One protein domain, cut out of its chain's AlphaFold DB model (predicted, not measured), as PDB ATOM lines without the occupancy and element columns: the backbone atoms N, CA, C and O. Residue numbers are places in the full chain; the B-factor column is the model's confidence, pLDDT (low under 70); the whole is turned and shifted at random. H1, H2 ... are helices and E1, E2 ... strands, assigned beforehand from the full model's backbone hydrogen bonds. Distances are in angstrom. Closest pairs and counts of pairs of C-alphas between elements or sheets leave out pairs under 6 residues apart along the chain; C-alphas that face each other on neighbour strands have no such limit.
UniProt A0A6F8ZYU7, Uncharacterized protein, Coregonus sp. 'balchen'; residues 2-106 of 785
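Overview. This is residues 2 to 106 of the 785 residues of an uncharacterized protein of Coregonus sp. 'balchen' (UniProt A0A6F8ZYU7). H2 and H4 form a V, with H1 packed in its opening and a small antiparallel sheet, E1 and E2, near its open end. H3 lies far out beyond the V's point. The printed part has 105 residues, with named elements in the order H1, E1, H2, H3, H4, E2. It is mostly helix, only just loose, close to compact, with radius of gyration of the C-alphas 15.9 A, and spans 46 by 28 by 25 A.

Arrangement. H1, residues 2 to 12, touches H2, residues 35 to 54; the closest C-alphas, of Ala 11 and Ile 42, are 5.2 A apart. H4, residues 82 to 94, touches H2 with residues 82 to 83 alone, the closest C-alphas, of Met 52 and Trp 82, being 6.5 A apart, at a steep tilt of 38 degrees, opposite ways. E1, residues 13 to 15, pairs with E2, residues 100 to 102: N 14 and O 101, 2.8 A, are within hydrogen-bond range. H3, residues 62 to 69, touches no helix. Every helix has each O i to N i+4 pair within range.

Along the chain. H1 begins at C-alpha 2, (56.687, 390.464, 21.795). H2 is 29.2 A long, H4 18.7 A. E2 ends at C-alpha 102, (47.743, 401.817, 9.697).

Size, cuts and confidence. The printed part has no cut. Links E1 to H2 and H3 to H4 are long. Residue 28 and residues 58 to 60 and 62 to 72 have pLDDT under 70.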
ATOM      1  N   ASP A   2      57.808 390.923  22.625       87.94
ATOM      2  CA  ASP A   2      56.687 390.464  21.795       87.94
ATOM      3  C   ASP A   2      55.338 390.996  22.282       87.94
ATOM      4  O   ASP A   2      54.564 391.505  21.486       87.94
ATOM      5  N   VAL A   3      55.120 391.047  23.602       90.19
ATOM      6  CA  VAL A   3      53.930 391.693  24.190       90.19
ATOM      7  C   VAL A   3      53.796 393.156  23.749       90.19
ATOM      8  O   VAL A   3      52.712 393.597  23.395       90.19
ATOM      9  N   ALA A   4      54.892 393.917  23.729       91.50
ATOM     10  CA  ALA A   4      54.848 395.324  23.338       91.50
ATOM     11  C   ALA A   4      54.605 395.511  21.838       91.50
ATOM     12  O   ALA A   4      53.884 396.430  21.464       91.50
ATOM     13  N   ARG A   5      55.160 394.629  20.996       92.94
ATOM     14  CA  ARG A   5      54.890 394.619  19.551       92.94
ATOM     15  C   ARG A   5      53.442 394.258  19.250       92.94
ATOM     16  O   ARG A   5      52.807 394.970  18.482       92.94
ATOM     17  N   PHE A   6      52.916 393.240  19.925       91.38
ATOM     18  CA  PHE A   6      51.523 392.820  19.821       91.38
ATOM     19  C   PHE A   6      50.564 393.955  20.192       91.38
ATOM     20  O   PHE A   6      49.701 394.329  19.399       91.38
ATOM     21  N   VAL A   7      50.751 394.562  21.371       92.81
ATOM     22  CA  VAL A   7      49.898 395.668  21.833       92.81
ATOM     23  C   VAL A   7      50.021 396.878  20.898       92.81
ATOM     24  O   VAL A   7      49.005 397.465  20.542       92.81
ATOM     25  N   PHE A   8      51.232 397.225  20.445       94.00
ATOM     26  CA  PHE A   8      51.442 398.314  19.484       94.00
ATOM     27  C   PHE A   8      50.751 398.054  18.140       94.00
ATOM     28  O   PHE A   8      50.085 398.939  17.604       94.00
ATOM     29  N   PHE A   9      50.890 396.841  17.602       93.31
ATOM     30  CA  PHE A   9      50.278 396.458  16.335       93.31
ATOM     31  C   PHE A   9      48.761 396.592  16.415       93.31
ATOM     32  O   PHE A   9      48.179 397.306  15.612       93.31
ATOM     33  N   HIS A  10      48.121 395.995  17.421       90.44
ATOM     34  CA  HIS A  10      46.663 396.058  17.543       90.44
ATOM     35  C   HIS A  10      46.135 397.442  17.949       90.44
ATOM     36  O   HIS A  10      44.978 397.752  17.664       90.44
ATOM     37  N   ALA A  11      46.969 398.298  18.549       91.62
ATOM     38  CA  ALA A  11      46.627 399.697  18.794       91.62
ATOM     39  C   ALA A  11      46.511 400.495  17.481       91.62
ATOM     40  O   ALA A  11      45.480 401.124  17.232       91.62
ATOM     41  N   PHE A  12      47.536 400.434  16.621       92.62
ATOM     42  CA  PHE A  12      47.715 401.389  15.510       92.62
ATOM     43  C   PHE A  12      47.639 400.782  14.103       92.62
ATOM     44  O   PHE A  12      47.695 401.508  13.107       92.62
ATOM     45  N   PHE A  13      47.531 399.460  13.993       91.94
ATOM     46  CA  PHE A  13      47.519 398.737  12.728       91.94
ATOM     47  C   PHE A  13      46.431 397.657  12.704       91.94
ATOM     48  O   PHE A  13      45.958 397.165  13.726       91.94
ATOM     49  N   ASN A  14      46.038 397.282  11.491       89.25
ATOM     50  CA  ASN A  14      45.177 396.146  11.196       89.25
ATOM     51  C   ASN A  14      45.900 395.219  10.207       89.25
ATOM     52  O   ASN A  14      46.549 395.678   9.262       89.25
ATOM     53  N   ALA A  15      45.768 393.909  10.398       89.00
ATOM     54  CA  ALA A  15      46.324 392.919   9.482       89.00
ATOM     55  C   ALA A  15      45.527 392.873   8.165       89.00
ATOM     56  O   ALA A  15      44.299 392.809   8.177       89.00
ATOM     57  N   LYS A  16      46.231 392.890   7.026       86.06
ATOM     58  CA  LYS A  16      45.659 392.721   5.675       86.06
ATOM     59  C   LYS A  16      45.964 391.357   5.077       86.06
ATOM     60  O   LYS A  16      45.089 390.722   4.496       86.06
ATOM     61  N   LYS A  17      47.225 390.940   5.164       86.81
ATOM     62  CA  LYS A  17      47.714 389.675   4.619       86.81
ATOM     63  C   LYS A  17      48.710 389.077   5.599       86.81
ATOM     64  O   LYS A  17      49.608 389.787   6.040       86.81
ATOM     65  N   ALA A  18      48.559 387.787   5.880       87.31
ATOM     66  CA  ALA A  18      49.480 387.058   6.737       87.31
ATOM     67  C   ALA A  18      50.886 387.009   6.119       87.31
ATOM     68  O   ALA A  18      51.046 386.746   4.919       87.31
ATOM     69  N   THR A  19      51.893 387.262   6.946       87.50
ATOM     70  CA  THR A  19      53.308 387.084   6.626       87.50
ATOM     71  C   THR A  19      54.073 386.638   7.875       87.50
ATOM     72  O   THR A  19      53.871 387.231   8.934       87.50
ATOM     73  N   PRO A  20      54.985 385.655   7.769       85.38
ATOM     74  CA  PRO A  20      55.805 385.222   8.903       85.38
ATOM     75  C   PRO A  20      56.788 386.301   9.384       85.38
ATOM     76  O   PRO A  20      57.278 386.235  10.509       85.38
ATOM     77  N   ASP A  21      57.062 387.318   8.558       83.81
ATOM     78  CA  ASP A  21      57.915 388.452   8.932       83.81
ATOM     79  C   ASP A  21      57.245 389.384   9.962       83.81
ATOM     80  O   ASP A  21      57.934 390.113  10.678       83.81
ATOM     81  N   ILE A  22      55.907 389.364  10.039       86.81
ATOM     82  CA  ILE A  22      55.093 390.119  11.001       86.81
ATOM     83  C   ILE A  22      54.105 389.128  11.637       86.81
ATOM     84  O   ILE A  22      52.975 389.003  11.152       86.81
ATOM     85  N   PRO A  23      54.507 388.414  12.703       86.50
ATOM     86  CA  PRO A  23      53.696 387.367  13.332       86.50
ATOM     87  C   PRO A  23      52.283 387.824  13.721       86.50
ATOM     88  O   PRO A  23      51.324 387.062  13.639       86.50
ATOM     89  N   GLU A  24      52.123 389.098  14.079       88.75
ATOM     90  CA  GLU A  24      50.843 389.719  14.425       88.75
ATOM     91  C   GLU A  24      49.832 389.731  13.258       88.75
ATOM     92  O   GLU A  24      48.638 389.932  13.473       88.75
ATOM     93  N   THR A  25      50.281 389.492  12.020       86.94
ATOM     94  CA  THR A  25      49.410 389.363  10.840       86.94
ATOM     95  C   THR A  25      48.891 387.945  10.599       86.94
ATOM     96  O   THR A  25      47.977 387.773   9.793       86.94
ATOM     97  N   GLU A  26      49.451 386.930  11.267       84.56
ATOM     98  CA  GLU A  26      49.064 385.523  11.079       84.56
ATOM     99  C   GLU A  26      47.719 385.189  11.735       84.56
ATOM    100  O   GLU A  26      47.007 384.299  11.272       84.56
ATOM    101  N   ALA A  27      47.344 385.932  12.780       73.38
ATOM    102  CA  ALA A  27      46.081 385.785  13.488       73.38
ATOM    103  C   ALA A  27      45.272 387.087  13.414       73.38
ATOM    104  O   ALA A  27      45.601 388.089  14.045       73.38
ATOM    105  N   THR A  28      44.182 387.080  12.647       69.81
ATOM    106  CA  THR A  28      43.228 388.196  12.611       69.81
ATOM    107  C   THR A  28      42.232 388.084  13.758       69.81
ATOM    108  O   THR A  28      41.679 387.008  13.995       69.81
ATOM    109  N   LEU A  29      41.956 389.200  14.436       75.38
ATOM    110  CA  LEU A  29      40.886 389.266  15.432       75.38
ATOM    111  C   LEU A  29      39.546 388.912  14.773       75.38
ATOM    112  O   LEU A  29      39.222 389.427  13.704       75.38
ATOM    113  N   SER A  30      38.772 388.033  15.411       74.62
ATOM    114  CA  SER A  30      37.460 387.603  14.911       74.62
ATOM    115  C   SER A  30      36.440 388.745  14.882       74.62
ATOM    116  O   SER A  30      35.553 388.751  14.032       74.62
ATOM    117  N   VAL A  31      36.585 389.715  15.787       78.12
ATOM    118  CA  VAL A  31      35.782 390.938  15.859       78.12
ATOM    119  C   VAL A  31      36.725 392.142  15.745       78.12
ATOM    120  O   VAL A  31      37.712 392.197  16.487       78.12
ATOM    121  N   PRO A  32      36.467 393.102  14.835       79.06
ATOM    122  CA  PRO A  32      37.233 394.341  14.770       79.06
ATOM    123  C   PRO A  32      37.145 395.121  16.084       79.06
ATOM    124  O   PRO A  32      36.080 395.198  16.692       79.06
ATOM    125  N   LEU A  33      38.257 395.725  16.503       84.25
ATOM    126  CA  LEU A  33      38.281 396.596  17.677       84.25
ATOM    127  C   LEU A  33      37.483 397.870  17.389       84.25
ATOM    128  O   LEU A  33      37.798 398.583  16.432       84.25
ATOM    129  N   ASP A  34      36.487 398.145  18.225       87.19
ATOM    130  CA  ASP A  34      35.785 399.422  18.252       87.19
ATOM    131  C   ASP A  34      36.692 400.538  18.795       87.19
ATOM    132  O   ASP A  34      37.730 400.282  19.415       87.19
ATOM    133  N   GLU A  35      36.295 401.790  18.568       86.19
ATOM    134  CA  GLU A  35      37.126 402.954  18.887       86.19
ATOM    135  C   GLU A  35      37.427 403.068  20.389       86.19
ATOM    136  O   GLU A  35      38.561 403.359  20.771       86.19
ATOM    137  N   LYS A  36      36.458 402.741  21.260       88.94
ATOM    138  CA  LYS A  36      36.650 402.817  22.716       88.94
ATOM    139  C   LYS A  36      37.671 401.789  23.190       88.94
ATOM    140  O   LYS A  36      38.597 402.126  23.928       88.94
ATOM    141  N   THR A  37      37.547 400.540  22.738       90.00
ATOM    142  CA  THR A  37      38.522 399.492  23.071       90.00
ATOM    143  C   THR A  37      39.903 399.832  22.516       90.00
ATOM    144  O   THR A  37      40.911 399.657  23.205       90.00
ATOM    145  N   ARG A  38      39.974 400.380  21.298       89.25
ATOM    146  CA  ARG A  38      41.235 400.819  20.695       89.25
ATOM    147  C   ARG A  38      41.904 401.926  21.513       89.25
ATOM    148  O   ARG A  38      43.096 401.806  21.793       89.25
ATOM    149  N   ALA A  39      41.160 402.929  21.979       89.19
ATOM    150  CA  ALA A  39      41.678 403.982  22.856       89.19
ATOM    151  C   ALA A  39      42.264 403.417  24.167       89.19
ATOM    152  O   ALA A  39      43.346 403.821  24.607       89.19
ATOM    153  N   ILE A  40      41.611 402.413  24.765       90.50
ATOM    154  CA  ILE A  40      42.126 401.711  25.955       90.50
ATOM    155  C   ILE A  40      43.445 400.989  25.642       90.50
ATOM    156  O   ILE A  40      44.397 401.071  26.426       90.50
ATOM    157  N   ILE A  41      43.540 400.303  24.498       91.62
ATOM    158  CA  ILE A  41      44.764 399.602  24.071       91.62
ATOM    159  C   ILE A  41      45.895 400.602  23.797       91.62
ATOM    160  O   ILE A  41      47.024 400.362  24.228       91.62
ATOM    161  N   ILE A  42      45.605 401.746  23.165       91.06
ATOM    162  CA  ILE A  42      46.568 402.839  22.961       91.06
ATOM    163  C   ILE A  42      47.119 403.306  24.313       91.06
ATOM    164  O   ILE A  42      48.334 403.326  24.519       91.06
ATOM    165  N   ASN A  43      46.253 403.618  25.277       89.19
ATOM    166  CA  ASN A  43      46.691 404.033  26.611       89.19
ATOM    167  C   ASN A  43      47.487 402.934  27.336       89.19
ATOM    168  O   ASN A  43      48.505 403.218  27.973       89.19
ATOM    169  N   SER A  44      47.092 401.671  27.163       90.81
ATOM    170  CA  SER A  44      47.815 400.509  27.692       90.81
ATOM    171  C   SER A  44      49.209 400.363  27.076       90.81
ATOM    172  O   SER A  44      50.158 400.049  27.795       90.81
ATOM    173  N   PHE A  45      49.373 400.646  25.778       92.75
ATOM    174  CA  PHE A  45      50.678 400.657  25.114       92.75
ATOM    175  C   PHE A  45      51.619 401.689  25.741       92.75
ATOM    176  O   PHE A  45      52.751 401.349  26.082       92.75
ATOM    177  N   PHE A  46      51.167 402.927  25.954       89.31
ATOM    178  CA  PHE A  46      52.006 403.953  26.586       89.31
ATOM    179  C   PHE A  46      52.297 403.643  28.061       89.31
ATOM    180  O   PHE A  46      53.400 403.917  28.543       89.31
ATOM    181  N   GLY A  47      51.365 402.988  28.760       88.62
ATOM    182  CA  GLY A  47      51.617 402.402  30.076       88.62
ATOM    183  C   GLY A  47      52.712 401.331  30.031       88.62
ATOM    184  O   GLY A  47      53.641 401.354  30.839       88.62
ATOM    185  N   LEU A  48      52.674 400.420  29.060       90.81
ATOM    186  CA  LEU A  48      53.704 399.397  28.866       90.81
ATOM    187  C   LEU A  48      55.060 400.015  28.495       90.81
ATOM    188  O   LEU A  48      56.085 399.622  29.054       90.81
ATOM    189  N   LEU A  49      55.071 401.023  27.621       89.31
ATOM    190  CA  LEU A  49      56.270 401.770  27.242       89.31
ATOM    191  C   LEU A  49      56.921 402.433  28.462       89.31
ATOM    192  O   LEU A  49      58.146 402.401  28.610       89.31
ATOM    193  N   GLN A  50      56.115 402.971  29.383       87.12
ATOM    194  CA  GLN A  50      56.607 403.475  30.662       87.12
ATOM    195  C   GLN A  50      57.341 402.388  31.453       87.12
ATOM    196  O   GLN A  50      58.463 402.628  31.903       87.12
ATOM    197  N   HIS A  51      56.738 401.209  31.617       86.06
ATOM    198  CA  HIS A  51      57.353 400.098  32.349       86.06
ATOM    199  C   HIS A  51      58.649 399.640  31.675       86.06
ATOM    200  O   HIS A  51      59.659 399.450  32.348       86.06
ATOM    201  N   MET A  52      58.654 399.547  30.344       87.44
ATOM    202  CA  MET A  52      59.843 399.212  29.558       87.44
ATOM    203  C   MET A  52      60.970 400.223  29.726       87.44
ATOM    204  O   MET A  52      62.129 399.826  29.741       87.44
ATOM    205  N   ASN A  53      60.655 401.503  29.922       82.75
ATOM    206  CA  ASN A  53      61.670 402.522  30.174       82.75
ATOM    207  C   ASN A  53      62.295 402.422  31.581       82.75
ATOM    208  O   ASN A  53      63.438 402.812  31.773       82.75
ATOM    209  N   HIS A  54      61.573 401.856  32.554       80.44
ATOM    210  CA  HIS A  54      62.070 401.640  33.922       80.44
ATOM    211  C   HIS A  54      62.657 400.241  34.136       80.44
ATOM    212  O   HIS A  54      63.204 399.951  35.203       80.44
ATOM    213  N   LEU A  55      62.537 399.361  33.140       81.88
ATOM    214  CA  LEU A  55      63.018 397.994  33.230       81.88
ATOM    215  C   LEU A  55      64.549 398.003  33.404       81.88
ATOM    216  O   LEU A  55      65.250 398.607  32.581       81.88
ATOM    217  N   PRO A  56      65.079 397.362  34.465       77.00
ATOM    218  CA  PRO A  56      66.512 397.141  34.584       77.00
ATOM    219  C   PRO A  56      66.973 396.211  33.460       77.00
ATOM    220  O   PRO A  56      66.171 395.473  32.875       77.00
ATOM    221  N   LEU A  57      68.273 396.209  33.168       74.38
ATOM    222  CA  LEU A  57      68.820 395.244  32.222       74.38
ATOM    223  C   LEU A  57      68.547 393.826  32.725       74.38
ATOM    224  O   LEU A  57      68.934 393.462  33.838       74.38
ATOM    225  N   LEU A  58      67.883 393.042  31.881       68.25
ATOM    226  CA  LEU A  58      67.562 391.648  32.142       68.25
ATOM    227  C   LEU A  58      68.788 390.772  31.841       68.25
ATOM    228  O   LEU A  58      69.347 390.841  30.746       68.25
ATOM    229  N   GLY A  59      69.189 389.943  32.808       66.31
ATOM    230  CA  GLY A  59      70.270 388.961  32.679       66.31
ATOM    231  C   GLY A  59      71.230 388.946  33.874       66.31
ATOM    232  O   GLY A  59      71.462 389.970  34.506       66.31
ATOM    233  N   ASP A  60      71.837 387.789  34.149       64.00
ATOM    234  CA  ASP A  60      72.720 387.581  35.314       64.00
ATOM    235  C   ASP A  60      74.220 387.745  34.994       64.00
ATOM    236  O   ASP A  60      75.092 387.362  35.775       64.00
ATOM    237  N   SER A  61      74.557 388.304  33.826       72.12
ATOM    238  CA  SER A  61      75.956 388.526  33.439       72.12
ATOM    239  C   SER A  61      76.615 389.601  34.323       72.12
ATOM    240  O   SER A  61      75.978 390.612  34.632       72.12
ATOM    241  N   PRO A  62      77.906 389.468  34.686       65.88
ATOM    242  CA  PRO A  62      78.627 390.486  35.455       65.88
ATOM    243  C   PRO A  62      78.647 391.868  34.775       65.88
ATOM    244  O   PRO A  62      78.651 392.890  35.463       65.88
ATOM    245  N   GLU A  63      78.586 391.932  33.440       64.94
ATOM    246  CA  GLU A  63      78.448 393.197  32.699       64.94
ATOM    247  C   GLU A  63      77.063 393.839  32.888       64.94
ATOM    248  O   GLU A  63      76.949 395.062  33.012       64.94
ATOM    249  N   VAL A  64      76.015 393.014  32.962       65.25
ATOM    250  CA  VAL A  64      74.635 393.444  33.227       65.25
ATOM    251  C   VAL A  64      74.495 393.915  34.673       65.25
ATOM    252  O   VAL A  64      73.959 394.996  34.915       65.25
ATOM    253  N   ALA A  65      75.078 393.187  35.628       61.84
ATOM    254  CA  ALA A  65      75.135 393.597  37.028       61.84
ATOM    255  C   ALA A  65      75.869 394.941  37.203       61.84
ATOM    256  O   ALA A  65      75.380 395.825  37.907       61.84
ATOM    257  N   GLY A  66      76.996 395.145  36.509       61.50
ATOM    258  CA  GLY A  66      77.743 396.407  36.532       61.50
ATOM    259  C   GLY A  66      76.990 397.592  35.912       61.50
ATOM    260  O   GLY A  66      77.114 398.720  36.390       61.50
ATOM    261  N   ARG A  67      76.176 397.363  34.873       60.53
ATOM    262  CA  ARG A  67      75.307 398.399  34.279       60.53
ATOM    263  C   ARG A  67      74.072 398.697  35.136       60.53
ATOM    264  O   ARG A  67      73.721 399.865  35.283       60.53
ATOM    265  N   ASN A  68      73.478 397.688  35.773       60.06
ATOM    266  CA  ASN A  68      72.374 397.870  36.722       60.06
ATOM    267  C   ASN A  68      72.815 398.636  37.980       60.06
ATOM    268  O   ASN A  68      72.076 399.490  38.461       60.06
ATOM    269  N   GLN A  69      74.048 398.432  38.461       58.47
ATOM    270  CA  GLN A  69      74.636 399.246  39.539       58.47
ATOM    271  C   GLN A  69      74.816 400.723  39.155       58.47
ATOM    272  O   GLN A  69      74.816 401.593  40.021       58.47
ATOM    273  N   ARG A  70      74.941 401.030  37.857       61.28
ATOM    274  CA  ARG A  70      74.953 402.407  37.331       61.28
ATOM    275  C   ARG A  70      73.545 402.962  37.082       61.28
ATOM    276  O   ARG A  70      73.428 404.025  36.482       61.28
ATOM    277  N   HIS A  71      72.502 402.253  37.522       64.75
ATOM    278  CA  HIS A  71      71.095 402.602  37.315       64.75
ATOM    279  C   HIS A  71      70.721 402.813  35.836       64.75
ATOM    280  O   HIS A  71      69.870 403.640  35.519       64.75
ATOM    281  N   VAL A  72      71.349 402.070  34.915       68.00
ATOM    282  CA  VAL A  72      70.966 402.101  33.496       68.00
ATOM    283  C   VAL A  72      69.647 401.340  33.329       68.00
ATOM    284  O   VAL A  72      69.600 400.130  33.538       68.00
ATOM    285  N   GLN A  73      68.586 402.057  32.966       78.62
ATOM    286  CA  GLN A  73      67.237 401.528  32.739       78.62
ATOM    287  C   GLN A  73      66.828 401.727  31.276       78.62
ATOM    288  O   GLN A  73      67.442 402.517  30.554       78.62
ATOM    289  N   GLY A  74      65.809 400.997  30.825       79.75
ATOM    290  CA  GLY A  74      65.199 401.267  29.522       79.75
ATOM    291  C   GLY A  74      65.983 400.741  28.320       79.75
ATOM    292  O   GLY A  74      65.707 401.135  27.184       79.75
ATOM    293  N   VAL A  75      66.929 399.825  28.546       82.62
ATOM    294  CA  VAL A  75      67.781 399.250  27.497       82.62
ATOM    295  C   VAL A  75      67.677 397.724  27.415       82.62
ATOM    296  O   VAL A  75      67.450 397.033  28.411       82.62
ATOM    297  N   THR A  76      67.849 397.202  26.206       82.50
ATOM    298  CA  THR A  76      67.927 395.778  25.864       82.50
ATOM    299  C   THR A  76      69.316 395.206  26.169       82.50
ATOM    300  O   THR A  76      70.264 395.936  26.466       82.50
ATOM    301  N   GLY A  77      69.468 393.878  26.092       72.62
ATOM    302  CA  GLY A  77      70.735 393.192  26.394       72.62
ATOM    303  C   GLY A  77      71.916 393.585  25.490       72.62
ATOM    304  O   GLY A  77      73.063 393.529  25.923       72.62
ATOM    305  N   ASP A  78      71.649 394.051  24.270       74.38
ATOM    306  CA  ASP A  78      72.638 394.603  23.330       74.38
ATOM    307  C   ASP A  78      72.992 396.082  23.613       74.38
ATOM    308  O   ASP A  78      73.896 396.639  22.992       74.38
ATOM    309  N   GLY A  79      72.318 396.723  24.576       75.44
ATOM    310  CA  GLY A  79      72.495 398.130  24.933       75.44
ATOM    311  C   GLY A  79      71.674 399.118  24.101       75.44
ATOM    312  O   GLY A  79      71.818 400.325  24.305       75.44
ATOM    313  N   SER A  80      70.821 398.643  23.190       81.94
ATOM    314  CA  SER A  80      69.850 399.485  22.480       81.94
ATOM    315  C   SER A  80      68.718 399.923  23.422       81.94
ATOM    316  O   SER A  80      68.466 399.292  24.442       81.94
ATOM    317  N   MET A  81      68.027 401.027  23.132       86.50
ATOM    318  CA  MET A  81      66.874 401.445  23.945       86.50
ATOM    319  C   MET A  81      65.626 400.653  23.541       86.50
ATOM    320  O   MET A  81      65.368 400.491  22.350       86.50
ATOM    321  N   TRP A  82      64.796 400.236  24.499       89.56
ATOM    322  CA  TRP A  82      63.548 399.517  24.196       89.56
ATOM    323  C   TRP A  82      62.627 400.309  23.253       89.56
ATOM    324  O   TRP A  82      62.085 399.751  22.298       89.56
ATOM    325  N   ILE A  83      62.508 401.622  23.476       90.94
ATOM    326  CA  ILE A  83      61.735 402.530  22.616       90.94
ATOM    327  C   ILE A  83      62.309 402.611  21.194       90.94
ATOM    328  O   ILE A  83      61.550 402.675  20.234       90.94
ATOM    329  N   TYR A  84      63.634 402.522  21.034       91.50
ATOM    330  CA  TYR A  84      64.265 402.499  19.714       91.50
ATOM    331  C   TYR A  84      63.867 401.246  18.929       91.50
ATOM    332  O   TYR A  84      63.489 401.344  17.765       91.50
ATOM    333  N   CYS A  85      63.875 400.077  19.573       91.56
ATOM    334  CA  CYS A  85      63.450 398.834  18.933       91.56
ATOM    335  C   CYS A  85      61.962 398.855  18.534       91.56
ATOM    336  O   CYS A  85      61.597 398.265  17.518       91.56
ATOM    337  N   LEU A  86      61.104 399.527  19.313       93.25
ATOM    338  CA  LEU A  86      59.691 399.728  18.962       93.25
ATOM    339  C   LEU A  86      59.525 400.695  17.787       93.25
ATOM    340  O   LEU A  86      58.752 400.407  16.881       93.25
ATOM    341  N   VAL A  87      60.288 401.788  17.753       94.12
ATOM    342  CA  VAL A  87      60.295 402.734  16.625       94.12
ATOM    343  C   VAL A  87      60.766 402.057  15.332       94.12
ATOM    344  O   VAL A  87      60.154 402.247  14.286       94.12
ATOM    345  N   GLN A  88      61.790 401.199  15.390       93.31
ATOM    346  CA  GLN A  88      62.217 400.402  14.230       93.31
ATOM    347  C   GLN A  88      61.130 399.432  13.750       93.31
ATOM    348  O   GLN A  88      60.948 399.253  12.549       93.31
ATOM    349  N   TYR A  89      60.412 398.805  14.684       93.81
ATOM    350  CA  TYR A  89      59.289 397.934  14.348       93.81
ATOM    351  C   TYR A  89      58.147 398.719  13.690       93.81
ATOM    352  O   TYR A  89      57.654 398.315  12.642       93.81
ATOM    353  N   ALA A  90      57.788 399.877  14.246       94.06
ATOM    354  CA  ALA A  90      56.791 400.770  13.666       94.06
ATOM    355  C   ALA A  90      57.167 401.203  12.240       94.06
ATOM    356  O   ALA A  90      56.322 401.179  11.348       94.06
ATOM    357  N   ASP A  91      58.440 401.526  11.996       94.62
ATOM    358  CA  ASP A  91      58.907 401.881  10.655       94.62
ATOM    359  C   ASP A  91      58.813 400.711   9.663       94.62
ATOM    360  O   ASP A  91      58.400 400.895   8.516       94.62
ATOM    361  N   ALA A  92      59.125 399.487  10.101       93.44
ATOM    362  CA  ALA A  92      58.954 398.294   9.274       93.44
ATOM    363  C   ALA A  92      57.483 398.086   8.868       93.44
ATOM    364  O   ALA A  92      57.212 397.786   7.706       93.44
ATOM    365  N   LEU A  93      56.537 398.306   9.790       92.56
ATOM    366  CA  LEU A  93      55.099 398.224   9.509       92.56
ATOM    367  C   LEU A  93      54.640 399.304   8.520       92.56
ATOM    368  O   LEU A  93      53.927 398.995   7.564       92.56
ATOM    369  N   LEU A  94      55.078 400.556   8.704       91.56
ATOM    370  CA  LEU A  94      54.727 401.672   7.815       91.56
ATOM    371  C   LEU A  94      55.225 401.457   6.376       91.56
ATOM    372  O   LEU A  94      54.541 401.827   5.422       91.56
ATOM    373  N   ASN A  95      56.378 400.806   6.206       91.62
ATOM    374  CA  ASN A  95      56.941 400.468   4.895       91.62
ATOM    375  C   ASN A  95      56.312 399.213   4.251       91.62
ATOM    376  O   ASN A  95      56.630 398.879   3.106       91.62
ATOM    377  N   GLN A  96      55.410 398.512   4.949       90.88
ATOM    378  CA  GLN A  96      54.774 397.275   4.486       90.88
ATOM    379  C   GLN A  96      53.229 397.355   4.440       90.88
ATOM    380  O   GLN A  96      52.540 396.472   4.968       90.88
ATOM    381  N   PRO A  97      52.637 398.320   3.700       87.00
ATOM    382  CA  PRO A  97      51.184 398.542   3.660       87.00
ATOM    383  C   PRO A  97      50.379 397.376   3.055       87.00
ATOM    384  O   PRO A  97      49.148 397.346   3.142       87.00
ATOM    385  N   LYS A  98      51.066 396.424   2.405       87.88
ATOM    386  CA  LYS A  98      50.484 395.188   1.858       87.88
ATOM    387  C   LYS A  98      50.075 394.198   2.951       87.88
ATOM    388  O   LYS A  98      49.121 393.455   2.746       87.88
ATOM    389  N   TYR A  99      50.798 394.181   4.069       88.75
ATOM    390  CA  TYR A  99      50.620 393.210   5.150       88.75
ATOM    391  C   TYR A  99      49.956 393.847   6.372       88.75
ATOM    392  O   TYR A  99      49.033 393.260   6.932       88.75
ATOM    393  N   ALA A 100      50.347 395.077   6.718       89.44
ATOM    394  CA  ALA A 100      49.804 395.840   7.837       89.44
ATOM    395  C   ALA A 100      49.268 397.194   7.354       89.44
ATOM    396  O   ALA A 100      49.979 397.958   6.709       89.44
ATOM    397  N   GLN A 101      48.011 397.513   7.660       89.00
ATOM    398  CA  GLN A 101      47.419 398.817   7.367       89.00
ATOM    399  C   GLN A 101      47.350 399.653   8.636       89.00
ATOM    400  O   GLN A 101      46.749 399.217   9.611       89.00
ATOM    401  N   SER A 102      47.909 400.861   8.602       90.06
ATOM    402  CA  SER A 102      47.743 401.817   9.697       90.06
ATOM    403  C   SER A 102      46.278 402.240   9.830       90.06
ATOM    404  O   SER A 102      45.601 402.472   8.825       90.06
ATOM    405  N   THR A 103      45.791 402.313  11.065       87.00
ATOM    406  CA  THR A 103      44.421 402.738  11.379       87.00
ATOM    407  C   THR A 103      44.219 404.223  11.114       87.00
ATOM    408  O   THR A 103      43.176 404.612  10.597       87.00
ATOM    409  N   GLN A 104      45.248 405.023  11.390       86.44
ATOM    410  CA  GLN A 104      45.331 406.436  11.050       86.44
ATOM    411  C   GLN A 104      46.583 406.655  10.190       86.44
ATOM    412  O   GLN A 104      47.681 406.821  10.724       86.44
ATOM    413  N   PRO A 105      46.460 406.586   8.853       87.19
ATOM    414  CA  PRO A 105      47.607 406.734   7.971       87.19
ATOM    415  C   PRO A 105      48.207 408.135   8.097       87.19
ATOM    416  O   PRO A 105      47.484 409.130   8.112       87.19
ATOM    417  N   PHE A 106      49.536 408.203   8.141       90.69
ATOM    418  CA  PHE A 106      50.249 409.473   8.216       90.69
ATOM    419  C   PHE A 106      49.993 410.338   6.981       90.69
ATOM    420  O   PHE A 106      50.017 409.854   5.845       90.69
TER     421      PHE A 106